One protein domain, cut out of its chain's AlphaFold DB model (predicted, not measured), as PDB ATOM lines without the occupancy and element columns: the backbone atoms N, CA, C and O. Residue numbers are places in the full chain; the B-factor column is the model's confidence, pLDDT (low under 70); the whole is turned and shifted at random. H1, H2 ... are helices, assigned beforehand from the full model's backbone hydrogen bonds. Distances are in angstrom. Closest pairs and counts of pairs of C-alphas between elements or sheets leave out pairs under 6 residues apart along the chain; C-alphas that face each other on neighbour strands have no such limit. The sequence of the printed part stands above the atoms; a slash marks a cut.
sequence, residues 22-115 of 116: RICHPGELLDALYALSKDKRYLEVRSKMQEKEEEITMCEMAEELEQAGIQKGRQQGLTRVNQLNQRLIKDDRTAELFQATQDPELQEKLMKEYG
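What this domain is: This is residues 22 to 115 of the 116 residues of an uncharacterized protein of Lachnospiraceae bacterium (UniProt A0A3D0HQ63). One long helix, H3, makes a rod; near its first end the hairpin H1 and H2 packs on it through H2, and short H4 and H5 gather at its last end. The printed part has 94 residues with five named helices, H1 to H5 in order, no named strand: all helix. It is extended, radius of gyration of the C-alphas 19.1 A, spans 56 by 23 by 20 A.

Where its parts are: Find C-alpha 26 at (157.099, 213.047, 184.821); H1 runs from there to 37. H2 is residues 41 to 49, H3 58 to 90, 47.8 A long, H4 94 to 100. H5, 104 to 113, ends at (120.279, 221.905, 202.970).

How they stand to each other: Look at C-alphas 30 and 42, the closest of H1 and H2, 5.2 A apart. H2 touches residues 64 to 69 of H3 alone, closest C-alphas 41 and 68, 6.1 A. H3 and H4 form a hairpin, closest C-alphas 88 and 97, 6.2 A. In each helix every O i to N i+4 pair is within hydrogen-bond range.

The domain as a whole: The printed part has no cut; residues 51 to 55 have pLDDT under 70.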
ATOM      1  N   ARG A  22     156.849 211.126 174.695       80.12
ATOM      2  CA  ARG A  22     157.365 210.779 176.018       80.12
ATOM      3  C   ARG A  22     157.596 212.016 176.878       80.12
ATOM      4  O   ARG A  22     157.954 213.086 176.377       80.12
ATOM      5  N   ILE A  23     157.391 211.849 178.177       80.88
ATOM      6  CA  ILE A  23     157.736 212.817 179.211       80.88
ATOM      7  C   ILE A  23     159.027 212.338 179.865       80.88
ATOM      8  O   ILE A  23     159.036 211.278 180.477       80.88
ATOM      9  N   CYS A  24     160.097 213.125 179.757       78.50
ATOM     10  CA  CYS A  24     161.407 212.763 180.314       78.50
ATOM     11  C   CYS A  24     161.495 212.942 181.841       78.50
ATOM     12  O   CYS A  24     162.353 212.359 182.484       78.50
ATOM     13  N   HIS A  25     160.634 213.791 182.415       83.44
ATOM     14  CA  HIS A  25     160.649 214.173 183.834       83.44
ATOM     15  C   HIS A  25     159.219 214.210 184.405       83.44
ATOM     16  O   HIS A  25     158.698 215.280 184.748       83.44
ATOM     17  N   PRO A  26     158.500 213.071 184.412       84.75
ATOM     18  CA  PRO A  26     157.099 213.047 184.821       84.75
ATOM     19  C   PRO A  26     156.916 213.349 186.313       84.75
ATOM     20  O   PRO A  26     155.909 213.945 186.693       84.75
ATOM     21  N   GLY A  27     157.892 213.003 187.159       87.69
ATOM     22  CA  GLY A  27     157.853 213.292 188.594       87.69
ATOM     23  C   GLY A  27     157.857 214.792 188.895       87.69
ATOM     24  O   GLY A  27     157.027 215.272 189.663       87.69
ATOM     25  N   GLU A  28     158.733 215.546 188.239       89.88
ATOM     26  CA  GLU A  28     158.873 216.997 188.375       89.88
ATOM     27  C   GLU A  28     157.624 217.727 187.875       89.88
ATOM     28  O   GLU A  28     157.181 218.707 188.480       89.88
ATOM     29  N   LEU A  29     157.021 217.228 186.790       89.25
ATOM     30  CA  LEU A  29     155.741 217.732 186.302       89.25
ATOM     31  C   LEU A  29     154.636 217.536 187.352       89.25
ATOM     32  O   LEU A  29     153.888 218.473 187.631       89.25
ATOM     33  N   LEU A  30     154.544 216.351 187.961       91.81
ATOM     34  CA  LEU A  30     153.567 216.062 189.017       91.81
ATOM     35  C   LEU A  30     153.797 216.915 190.267       91.81
ATOM     36  O   LEU A  30     152.835 217.437 190.833       91.81
ATOM     37  N   ASP A  31     155.052 217.120 190.663       92.56
ATOM     38  CA  ASP A  31     155.409 217.984 191.789       92.56
ATOM     39  C   ASP A  31     155.014 219.442 191.533       92.56
ATOM     40  O   ASP A  31     154.441 220.095 192.411       92.56
ATOM     41  N   ALA A  32     155.244 219.948 190.318       94.31
ATOM     42  CA  ALA A  32     154.810 221.283 189.922       94.31
ATOM     43  C   ALA A  32     153.276 221.412 189.948       94.31
ATOM     44  O   ALA A  32     152.741 222.371 190.511       94.31
ATOM     45  N   LEU A  33     152.550 220.429 189.403       94.19
ATOM     46  CA  LEU A  33     151.083 220.400 189.429       94.19
ATOM     47  C   LEU A  33     150.539 220.344 190.862       94.19
ATOM     48  O   LEU A  33     149.582 221.053 191.188       94.19
ATOM     49  N   TYR A  34     151.173 219.567 191.744       95.25
ATOM     50  CA  TYR A  34     150.850 219.548 193.168       95.25
ATOM     51  C   TYR A  34     151.113 220.903 193.829       95.25
ATOM     52  O   TYR A  34     150.265 221.400 194.571       95.25
ATOM     53  N   ALA A  35     152.253 221.537 193.562       96.81
ATOM     54  CA  ALA A  35     152.586 222.830 194.150       96.81
ATOM     55  C   ALA A  35     151.547 223.908 193.797       96.81
ATOM     56  O   ALA A  35     151.172 224.686 194.679       96.81
ATOM     57  N   LEU A  36     151.061 223.899 192.550       96.62
ATOM     58  CA  LEU A  36     150.087 224.853 192.013       96.62
ATOM     59  C   LEU A  36     148.649 224.601 192.484       96.62
ATOM     60  O   LEU A  36     147.926 225.550 192.772       96.62
ATOM     61  N   SER A  37     148.222 223.340 192.553       94.50
ATOM     62  CA  SER A  37     146.820 222.977 192.830       94.50
ATOM     63  C   SER A  37     146.559 222.508 194.261       94.50
ATOM     64  O   SER A  37     145.416 222.496 194.712       94.50
ATOM     65  N   LYS A  38     147.608 222.056 194.959       92.81
ATOM     66  CA  LYS A  38     147.551 221.296 196.219       92.81
ATOM     67  C   LYS A  38     146.729 220.002 196.141       92.81
ATOM     68  O   LYS A  38     146.390 219.429 197.180       92.81
ATOM     69  N   ASP A  39     146.442 219.492 194.942       92.88
ATOM     70  CA  ASP A  39     145.721 218.233 194.777       92.88
ATOM     71  C   ASP A  39     146.647 217.029 195.001       92.88
ATOM     72  O   ASP A  39     147.550 216.749 194.214       92.88
ATOM     73  N   LYS A  40     146.397 216.282 196.080       91.88
ATOM     74  CA  LYS A  40     147.196 215.112 196.475       91.88
ATOM     75  C   LYS A  40     147.219 213.987 195.434       91.88
ATOM     76  O   LYS A  40     148.150 213.188 195.470       91.88
ATOM     77  N   ARG A  41     146.281 213.960 194.476       92.50
ATOM     78  CA  ARG A  41     146.283 212.972 193.378       92.50
ATOM     79  C   ARG A  41     147.597 212.955 192.601       92.50
ATOM     80  O   ARG A  41     148.036 211.894 192.177       92.50
ATOM     81  N   TYR A  42     148.248 214.108 192.441       93.75
ATOM     82  CA  TYR A  42     149.534 214.184 191.747       93.75
ATOM     83  C   TYR A  42     150.654 213.470 192.514       93.75
ATOM     84  O   TYR A  42     151.506 212.847 191.893       93.75
ATOM     85  N   LEU A  43     150.623 213.493 193.852       91.56
ATOM     86  CA  LEU A  43     151.567 212.744 194.687       91.56
ATOM     87  C   LEU A  43     151.293 211.237 194.626       91.56
ATOM     88  O   LEU A  43     152.225 210.451 194.534       91.56
ATOM     89  N   GLU A  44     150.020 210.836 194.636       90.25
ATOM     90  CA  GLU A  44     149.617 209.426 194.525       90.25
ATOM     91  C   GLU A  44     150.067 208.818 193.192       90.25
ATOM     92  O   GLU A  44     150.644 207.731 193.159       90.25
ATOM     93  N   VAL A  45     149.841 209.545 192.095       90.12
ATOM     94  CA  VAL A  45     150.288 209.141 190.760       90.12
ATOM     95  C   VAL A  45     151.813 209.165 190.669       90.12
ATOM     96  O   VAL A  45     152.392 208.225 190.134       90.12
ATOM     97  N   ARG A  46     152.487 210.150 191.281       88.88
ATOM     98  CA  ARG A  46     153.957 210.190 191.341       88.88
ATOM     99  C   ARG A  46     154.528 208.947 192.014       88.88
ATOM    100  O   ARG A  46     155.443 208.350 191.461       88.88
ATOM    101  N   SER A  47     153.981 208.535 193.158       87.44
ATOM    102  CA  SER A  47     154.441 207.331 193.861       87.44
ATOM    103  C   SER A  47     154.271 206.067 193.016       87.44
ATOM    104  O   SER A  47     155.184 205.256 192.956       87.44
ATOM    105  N   LYS A  48     153.144 205.921 192.305       82.81
ATOM    106  CA  LYS A  48     152.928 204.791 191.380       82.81
ATOM    107  C   LYS A  48     153.883 204.807 190.188       82.81
ATOM    108  O   LYS A  48     154.245 203.761 189.664       82.81
ATOM    109  N   MET A  49     154.254 205.997 189.729       77.19
ATOM    110  CA  MET A  49     155.122 206.170 188.569       77.19
ATOM    111  C   MET A  49     156.604 206.038 188.910       77.19
ATOM    112  O   MET A  49     157.372 205.727 188.017       77.19
ATOM    113  N   GLN A  50     157.011 206.190 190.175       72.12
ATOM    114  CA  GLN A  50     158.376 205.863 190.615       72.12
ATOM    115  C   GLN A  50     158.716 204.371 190.453       72.12
ATOM    116  O   GLN A  50     159.891 204.020 190.411       72.12
ATOM    117  N   GLU A  51     157.708 203.502 190.350       66.00
ATOM    118  CA  GLU A  51     157.880 202.063 190.105       66.00
ATOM    119  C   GLU A  51     158.016 201.714 188.608       66.00
ATOM    120  O   GLU A  51     158.365 200.581 188.275       66.00
ATOM    121  N   LYS A  52     157.750 202.662 187.695       60.88
ATOM    122  CA  LYS A  52     157.856 202.505 186.233       60.88
ATOM    123  C   LYS A  52     159.063 203.333 185.738       60.88
ATOM    124  O   LYS A  52     159.239 204.461 186.182       60.88
ATOM    125  N   GLU A  53     159.921 202.784 184.870       57.41
ATOM    126  CA  GLU A  53     161.137 203.470 184.373       57.41
ATOM    127  C   GLU A  53     160.866 204.851 183.725       57.41
ATOM    128  O   GLU A  53     159.753 205.149 183.297       57.41
ATOM    129  N   GLU A  54     161.926 205.674 183.651       63.44
ATOM    130  CA  GLU A  54     162.000 207.145 183.499       63.44
ATOM    131  C   GLU A  54     161.278 207.809 182.304       63.44
ATOM    132  O   GLU A  54     161.299 209.035 182.184       63.44
ATOM    133  N   GLU A  55     160.581 207.066 181.444       64.50
ATOM    134  CA  GLU A  55     159.844 207.636 180.315       64.50
ATOM    135  C   GLU A  55     158.444 207.034 180.177       64.50
ATOM    136  O   GLU A  55     158.259 205.919 179.694       64.50
ATOM    137  N   ILE A  56     157.440 207.832 180.534       78.62
ATOM    138  CA  ILE A  56     156.025 207.530 180.308       78.62
ATOM    139  C   ILE A  56     155.496 208.375 179.148       78.62
ATOM    140  O   ILE A  56     155.929 209.515 178.933       78.62
ATOM    141  N   THR A  57     154.530 207.853 178.403       84.94
ATOM    142  CA  THR A  57     153.799 208.673 177.435       84.94
ATOM    143  C   THR A  57     152.848 209.640 178.140       84.94
ATOM    144  O   THR A  57     152.362 209.405 179.249       84.94
ATOM    145  N   MET A  58     152.527 210.746 177.466       82.00
ATOM    146  CA  MET A  58     151.477 211.659 177.933       82.00
ATOM    147  C   MET A  58     150.133 210.949 178.155       82.00
ATOM    148  O   MET A  58     149.419 211.300 179.092       82.00
ATOM    149  N   CYS A  59     149.789 209.970 177.310       83.62
ATOM    150  CA  CYS A  59     148.535 209.223 177.408       83.62
ATOM    151  C   CYS A  59     148.479 208.367 178.675       83.62
ATOM    152  O   CYS A  59     147.530 208.499 179.439       83.62
ATOM    153  N   GLU A  60     149.515 207.573 178.947       85.25
ATOM    154  CA  GLU A  60     149.558 206.732 180.151       85.25
ATOM    155  C   GLU A  60     149.525 207.586 181.432       85.25
ATOM    156  O   GLU A  60     148.811 207.265 182.381       85.25
ATOM    157  N   MET A  61     150.235 208.721 181.460       86.25
ATOM    158  CA  MET A  61     150.172 209.649 182.595       86.25
ATOM    159  C   MET A  61     148.769 210.256 182.766       86.25
ATOM    160  O   MET A  61     148.287 210.397 183.893       86.25
ATOM    161  N   ALA A  62     148.114 210.638 181.666       87.50
ATOM    162  CA  ALA A  62     146.763 211.191 181.697       87.50
ATOM    163  C   ALA A  62     145.740 210.161 182.196       87.50
ATOM    164  O   ALA A  62     144.901 210.509 183.026       87.50
ATOM    165  N   GLU A  63     145.851 208.905 181.760       89.62
ATOM    166  CA  GLU A  63     145.004 207.802 182.219       89.62
ATOM    167  C   GLU A  63     145.154 207.562 183.728       89.62
ATOM    168  O   GLU A  63     144.155 207.505 184.444       89.62
ATOM    169  N   GLU A  64     146.383 207.503 184.252       90.25
ATOM    170  CA  GLU A  64     146.620 207.333 185.696       90.25
ATOM    171  C   GLU A  64     146.024 208.494 186.515       90.25
ATOM    172  O   GLU A  64     145.410 208.281 187.567       90.25
ATOM    173  N   LEU A  65     146.146 209.733 186.021       91.88
ATOM    174  CA  LEU A  65     145.555 210.918 186.653       91.88
ATOM    175  C   LEU A  65     144.024 210.925 186.601       91.88
ATOM    176  O   LEU A  65     143.378 211.334 187.575       91.88
ATOM    177  N   GLU A  66     143.440 210.488 185.487       93.75
ATOM    178  CA  GLU A  66     141.995 210.353 185.330       93.75
ATOM    179  C   GLU A  66     141.451 209.296 186.293       93.75
ATOM    180  O   GLU A  66     140.531 209.587 187.062       93.75
ATOM    181  N   GLN A  67     142.074 208.115 186.347       93.75
ATOM    182  CA  GLN A  67     141.682 207.047 187.268       93.75
ATOM    183  C   GLN A  67     141.806 207.479 188.732       93.75
ATOM    184  O   GLN A  67     140.879 207.269 189.520       93.75
ATOM    185  N   ALA A  68     142.896 208.156 189.105       91.38
ATOM    186  CA  ALA A  68     143.039 208.740 190.440       91.38
ATOM    187  C   ALA A  68     141.938 209.779 190.732       91.38
ATOM    188  O   ALA A  68     141.402 209.846 191.842       91.38
ATOM    189  N   GLY A  69     141.553 210.574 189.729       92.88
ATOM    190  CA  GLY A  69     140.428 211.509 189.798       92.88
ATOM    191  C   GLY A  69     139.090 210.835 190.060       92.88
ATOM    192  O   GLY A  69     138.391 211.213 191.003       92.88
ATOM    193  N   ILE A  70     138.759 209.822 189.263       94.56
ATOM    194  CA  ILE A  70     137.524 209.045 189.391       94.56
ATOM    195  C   ILE A  70     137.460 208.388 190.770       94.56
ATOM    196  O   ILE A  70     136.433 208.478 191.444       94.56
ATOM    197  N   GLN A  71     138.556 207.775 191.224       94.19
ATOM    198  CA  GLN A  71     138.598 207.105 192.520       94.19
ATOM    199  C   GLN A  71     138.379 208.086 193.678       94.19
ATOM    200  O   GLN A  71     137.547 207.831 194.554       94.19
ATOM    201  N   LYS A  72     139.054 209.243 193.654       91.69
ATOM    202  CA  LYS A  72     138.838 210.315 194.634       91.69
ATOM    203  C   LYS A  72     137.391 210.811 194.609       91.69
ATOM    204  O   LYS A  72     136.782 210.951 195.668       91.69
ATOM    205  N   GLY A  73     136.825 211.029 193.421       94.00
ATOM    206  CA  GLY A  73     135.434 211.452 193.250       94.00
ATOM    207  C   GLY A  73     134.437 210.441 193.820       94.00
ATOM    208  O   GLY A  73     133.529 210.822 194.557       94.00
ATOM    209  N   ARG A  74     134.645 209.141 193.574       95.62
ATOM    210  CA  ARG A  74     133.826 208.063 194.156       95.62
ATOM    211  C   ARG A  74     133.911 208.044 195.679       95.62
ATOM    212  O   ARG A  74     132.880 207.956 196.340       95.62
ATOM    213  N   GLN A  75     135.111 208.169 196.248       94.69
ATOM    214  CA  GLN A  75     135.295 208.193 197.701       94.69
ATOM    215  C   GLN A  75     134.639 209.423 198.350       94.69
ATOM    216  O   GLN A  75     133.980 209.306 199.387       94.69
ATOM    217  N   GLN A  76     134.776 210.596 197.727       93.38
ATOM    218  CA  GLN A  76     134.096 211.820 198.156       93.38
ATOM    219  C   GLN A  76     132.572 211.675 198.069       93.38
ATOM    220  O   GLN A  76     131.881 212.020 199.025       93.38
ATOM    221  N   GLY A  77     132.051 211.113 196.975       95.19
ATOM    222  CA  GLY A  77     130.624 210.833 196.806       95.19
ATOM    223  C   GLY A  77     130.083 209.907 197.894       95.19
ATOM    224  O   GLY A  77     129.124 210.264 198.572       95.19
ATOM    225  N   LEU A  78     130.751 208.775 198.144       95.69
ATOM    226  CA  LEU A  78     130.391 207.846 199.225       95.69
ATOM    227  C   LEU A  78     130.372 208.537 200.594       95.69
ATOM    228  O   LEU A  78     129.445 208.345 201.377       95.69
ATOM    229  N   THR A  79     131.376 209.369 200.874       96.38
ATOM    230  CA  THR A  79     131.463 210.113 202.138       96.38
ATOM    231  C   THR A  79     130.294 211.084 202.290       96.38
ATOM    232  O   THR A  79     129.647 211.089 203.336       96.38
ATOM    233  N   ARG A  80     129.981 211.864 201.246       96.00
ATOM    234  CA  ARG A  80     128.868 212.830 201.254       96.00
ATOM    235  C   ARG A  80     127.516 212.138 201.419       96.00
ATOM    236  O   ARG A  80     126.715 212.577 202.238       96.00
ATOM    237  N   VAL A  81     127.283 211.029 200.715       96.06
ATOM    238  CA  VAL A  81     126.042 210.240 200.840       96.06
ATOM    239  C   VAL A  81     125.897 209.658 202.246       96.06
ATOM    240  O   VAL A  81     124.835 209.771 202.852       96.06
ATOM    241  N   ASN A  82     126.966 209.095 202.812       96.56
ATOM    242  CA  ASN A  82     126.923 208.553 204.171       96.56
ATOM    243  C   ASN A  82     126.664 209.644 205.217       96.56
ATOM    244  O   ASN A  82     125.884 209.429 206.142       96.56
ATOM    245  N   GLN A  83     127.280 210.820 205.060       97.19
ATOM    246  CA  GLN A  83     127.024 211.970 205.927       97.19
ATOM    247  C   GLN A  83     125.576 212.449 205.817       97.19
ATOM    248  O   GLN A  83     124.955 212.719 206.842       97.19
ATOM    249  N   LEU A  84     125.025 212.517 204.601       97.12
ATOM    250  CA  LEU A  84     123.623 212.859 204.389       97.12
ATOM    251  C   LEU A  84     122.705 211.858 205.101       97.12
ATOM    252  O   LEU A  84     121.862 212.263 205.897       97.12
ATOM    253  N   ASN A  85     122.921 210.559 204.887       96.31
ATOM    254  CA  ASN A  85     122.120 209.504 205.509       96.31
ATOM    255  C   ASN A  85     122.167 209.580 207.041       96.31
ATOM    256  O   ASN A  85     121.131 209.493 207.689       96.31
ATOM    257  N   GLN A  86     123.348 209.797 207.630       96.94
ATOM    258  CA  GLN A  86     123.486 209.959 209.082       96.94
ATOM    259  C   GLN A  86     122.691 211.154 209.619       96.94
ATOM    260  O   GLN A  86     122.080 211.047 210.682       96.94
ATOM    261  N   ARG A  87     122.687 212.287 208.904       97.25
ATOM    262  CA  ARG A  87     121.935 213.480 209.319       97.25
ATOM    263  C   ARG A  87     120.429 213.288 209.183       97.25
ATOM    264  O   ARG A  87     119.710 213.603 210.119       97.25
ATOM    265  N   LEU A  88     119.967 212.688 208.085       97.00
ATOM    266  CA  LEU A  88     118.548 212.374 207.895       97.00
ATOM    267  C   LEU A  88     118.027 211.393 208.952       97.00
ATOM    268  O   LEU A  88     116.929 211.590 209.460       97.00
ATOM    269  N   ILE A  89     118.817 210.375 209.317       96.94
ATOM    270  CA  ILE A  89     118.472 209.444 210.407       96.94
ATOM    271  C   ILE A  89     118.371 210.189 211.740       96.94
ATOM    272  O   ILE A  89     117.450 209.940 212.507       96.94
ATOM    273  N   LYS A  90     119.308 211.102 212.022       97.06
ATOM    274  CA  LYS A  90     119.314 211.886 213.263       97.06
ATOM    275  C   LYS A  90     118.099 212.815 213.387       97.06
ATOM    276  O   LYS A  90     117.657 213.060 214.503       97.06
ATOM    277  N   ASP A  91     117.588 213.301 212.261       97.31
ATOM    278  CA  ASP A  91     116.438 214.208 212.202       97.31
ATOM    279  C   ASP A  91     115.107 213.463 211.953       97.31
ATOM    280  O   ASP A  91     114.102 214.093 211.632       97.31
ATOM    281  N   ASP A  92     115.094 212.125 212.054       96.75
ATOM    282  CA  ASP A  92     113.930 211.255 211.812       96.75
ATOM    283  C   ASP A  92     113.293 211.405 210.405       96.75
ATOM    284  O   ASP A  92     112.140 211.031 210.165       96.75
ATOM    285  N   ARG A  93     114.056 211.894 209.415       97.00
ATOM    286  CA  ARG A  93     113.625 212.137 208.019       97.00
ATOM    287  C   ARG A  93     113.744 210.889 207.141       97.00
ATOM    288  O   ARG A  93     114.256 210.918 206.020       97.00
ATOM    289  N   THR A  94     113.256 209.758 207.641       93.69
ATOM    290  CA  THR A  94     113.432 208.446 206.997       93.69
ATOM    291  C   THR A  94     112.751 208.361 205.624       93.69
ATOM    292  O   THR A  94     113.267 207.707 204.720       93.69
ATOM    293  N   ALA A  95     111.622 209.052 205.420       95.25
ATOM    294  CA  ALA A  95     110.944 209.095 204.120       95.25
ATOM    295  C   ALA A  95     111.812 209.759 203.034       95.25
ATOM    296  O   ALA A  95     111.950 209.220 201.936       95.25
ATOM    297  N   GLU A  96     112.439 210.890 203.361       96.06
ATOM    298  CA  GLU A  96     113.341 211.609 202.456       96.06
ATOM    299  C   GLU A  96     114.638 210.834 202.225       96.06
ATOM    300  O   GLU A  96     115.140 210.829 201.105       96.06
ATOM    301  N   LEU A  97     115.130 210.103 203.235       95.06
ATOM    302  CA  LEU A  97     116.250 209.175 203.066       95.06
ATOM    303  C   LEU A  97     115.952 208.138 201.980       95.06
ATOM    304  O   LEU A  97     116.782 207.942 201.098       95.06
ATOM    305  N   PHE A  98     114.776 207.500 202.002       94.62
ATOM    306  CA  PHE A  98     114.409 206.526 200.968       94.62
ATOM    307  C   PHE A  98     114.231 207.179 199.597       94.62
ATOM    308  O   PHE A  98     114.755 206.664 198.608       94.62
ATOM    309  N   GLN A  99     113.538 208.315 199.523       95.50
ATOM    310  CA  GLN A  99     113.307 209.014 198.256       95.50
ATOM    311  C   GLN A  99     114.618 209.476 197.607       95.50
ATOM    312  O   GLN A  99     114.828 209.242 196.420       95.50
ATOM    313  N   ALA A 100     115.552 210.022 198.390       95.31
ATOM    314  CA  ALA A 100     116.847 210.494 197.903       95.31
ATOM    315  C   ALA A 100     117.743 209.378 197.333       95.31
ATOM    316  O   ALA A 100     118.711 209.668 196.636       95.31
ATOM    317  N   THR A 101     117.449 208.099 197.601       91.94
ATOM    318  CA  THR A 101     118.164 206.988 196.942       91.94
ATOM    319  C   THR A 101     117.741 206.772 195.488       91.94
ATOM    320  O   THR A 101     118.488 206.157 194.731       91.94
ATOM    321  N   GLN A 102     116.557 207.260 195.102       93.88
ATOM    322  CA  GLN A 102     115.971 207.088 193.767       93.88
ATOM    323  C   GLN A 102     115.827 208.413 193.011       93.88
ATOM    324  O   GLN A 102     115.674 208.399 191.792       93.88
ATOM    325  N   ASP A 103     115.895 209.540 193.720       96.81
ATOM    326  CA  ASP A 103     115.783 210.889 193.178       96.81
ATOM    327  C   ASP A 103     117.086 211.678 193.426       96.81
ATOM    328  O   ASP A 103     117.310 212.193 194.530       96.81
ATOM    329  N   PRO A 104     117.966 211.779 192.408       94.94
ATOM    330  CA  PRO A 104     119.208 212.540 192.505       94.94
ATOM    331  C   PRO A 104     118.999 214.039 192.752       94.94
ATOM    332  O   PRO A 104     119.831 214.663 193.410       94.94
ATOM    333  N   GLU A 105     117.906 214.628 192.256       96.81
ATOM    334  CA  GLU A 105     117.627 216.056 192.442       96.81
ATOM    335  C   GLU A 105     117.262 216.340 193.899       96.81
ATOM    336  O   GLU A 105     117.771 217.289 194.509       96.81
ATOM    337  N   LEU A 106     116.438 215.471 194.496       97.06
ATOM    338  CA  LEU A 106     116.149 215.517 195.926       97.06
ATOM    339  C   LEU A 106     117.417 215.289 196.753       97.06
ATOM    340  O   LEU A 106     117.663 216.034 197.703       97.06
ATOM    341  N   GLN A 107     118.246 214.309 196.387       97.19
ATOM    342  CA  GLN A 107     119.508 214.054 197.077       97.19
ATOM    343  C   GLN A 107     120.409 215.294 197.075       97.19
ATOM    344  O   GLN A 107     120.925 215.679 198.125       97.19
ATOM    345  N   GLU A 108     120.561 215.962 195.929       96.44
ATOM    346  CA  GLU A 108     121.361 217.182 195.824       96.44
ATOM    347  C   GLU A 108     120.757 218.334 196.641       96.44
ATOM    348  O   GLU A 108     121.486 219.073 197.312       96.44
ATOM    349  N   LYS A 109     119.427 218.479 196.638       97.50
ATOM    350  CA  LYS A 109     118.733 219.488 197.447       97.50
ATOM    351  C   LYS A 109     118.988 219.281 198.941       97.50
ATOM    352  O   LYS A 109     119.314 220.246 199.630       97.50
ATOM    353  N   LEU A 110     118.899 218.043 199.424       97.25
ATOM    354  CA  LEU A 110     119.172 217.709 200.822       97.25
ATOM    355  C   LEU A 110     120.655 217.894 201.167       97.25
ATOM    356  O   LEU A 110     120.974 218.425 202.227       97.25
ATOM    357  N   MET A 111     121.577 217.532 200.266       97.12
ATOM    358  CA  MET A 111     123.002 217.828 200.462       97.12
ATOM    359  C   MET A 111     123.224 219.330 200.666       97.12
ATOM    360  O   MET A 111     123.864 219.717 201.639       97.12
ATOM    361  N   LYS A 112     122.622 220.182 199.826       97.00
ATOM    362  CA  LYS A 112     122.697 221.646 199.978       97.00
ATOM    363  C   LYS A 112     122.091 222.125 201.297       97.00
ATOM    364  O   LYS A 112     122.697 222.966 201.954       97.00
ATOM    365  N   GLU A 113     120.943 221.581 201.698       97.00
ATOM    366  CA  GLU A 113     120.279 221.905 202.970       97.00
ATOM    367  C   GLU A 113     121.195 221.645 204.176       97.00
ATOM    368  O   GLU A 113     121.321 222.483 205.067       97.00
ATOM    369  N   TYR A 114     121.910 220.521 204.160       96.12
ATOM    370  CA  TYR A 114     122.872 220.157 205.197       96.12
ATOM    371  C   TYR A 114     124.285 220.740 204.968       96.12
ATOM    372  O   TYR A 114     125.183 220.495 205.777       96.12
ATOM    373  N   GLY A 115     124.520 221.522 203.912       95.12
ATOM    374  CA  GLY A 115     125.841 222.083 203.600       95.12
ATOM    375  C   GLY A 115     126.903 221.024 203.273       95.12
ATOM    376  O   GLY A 115     128.053 221.160 203.695       95.12
TER     377      GLY A 115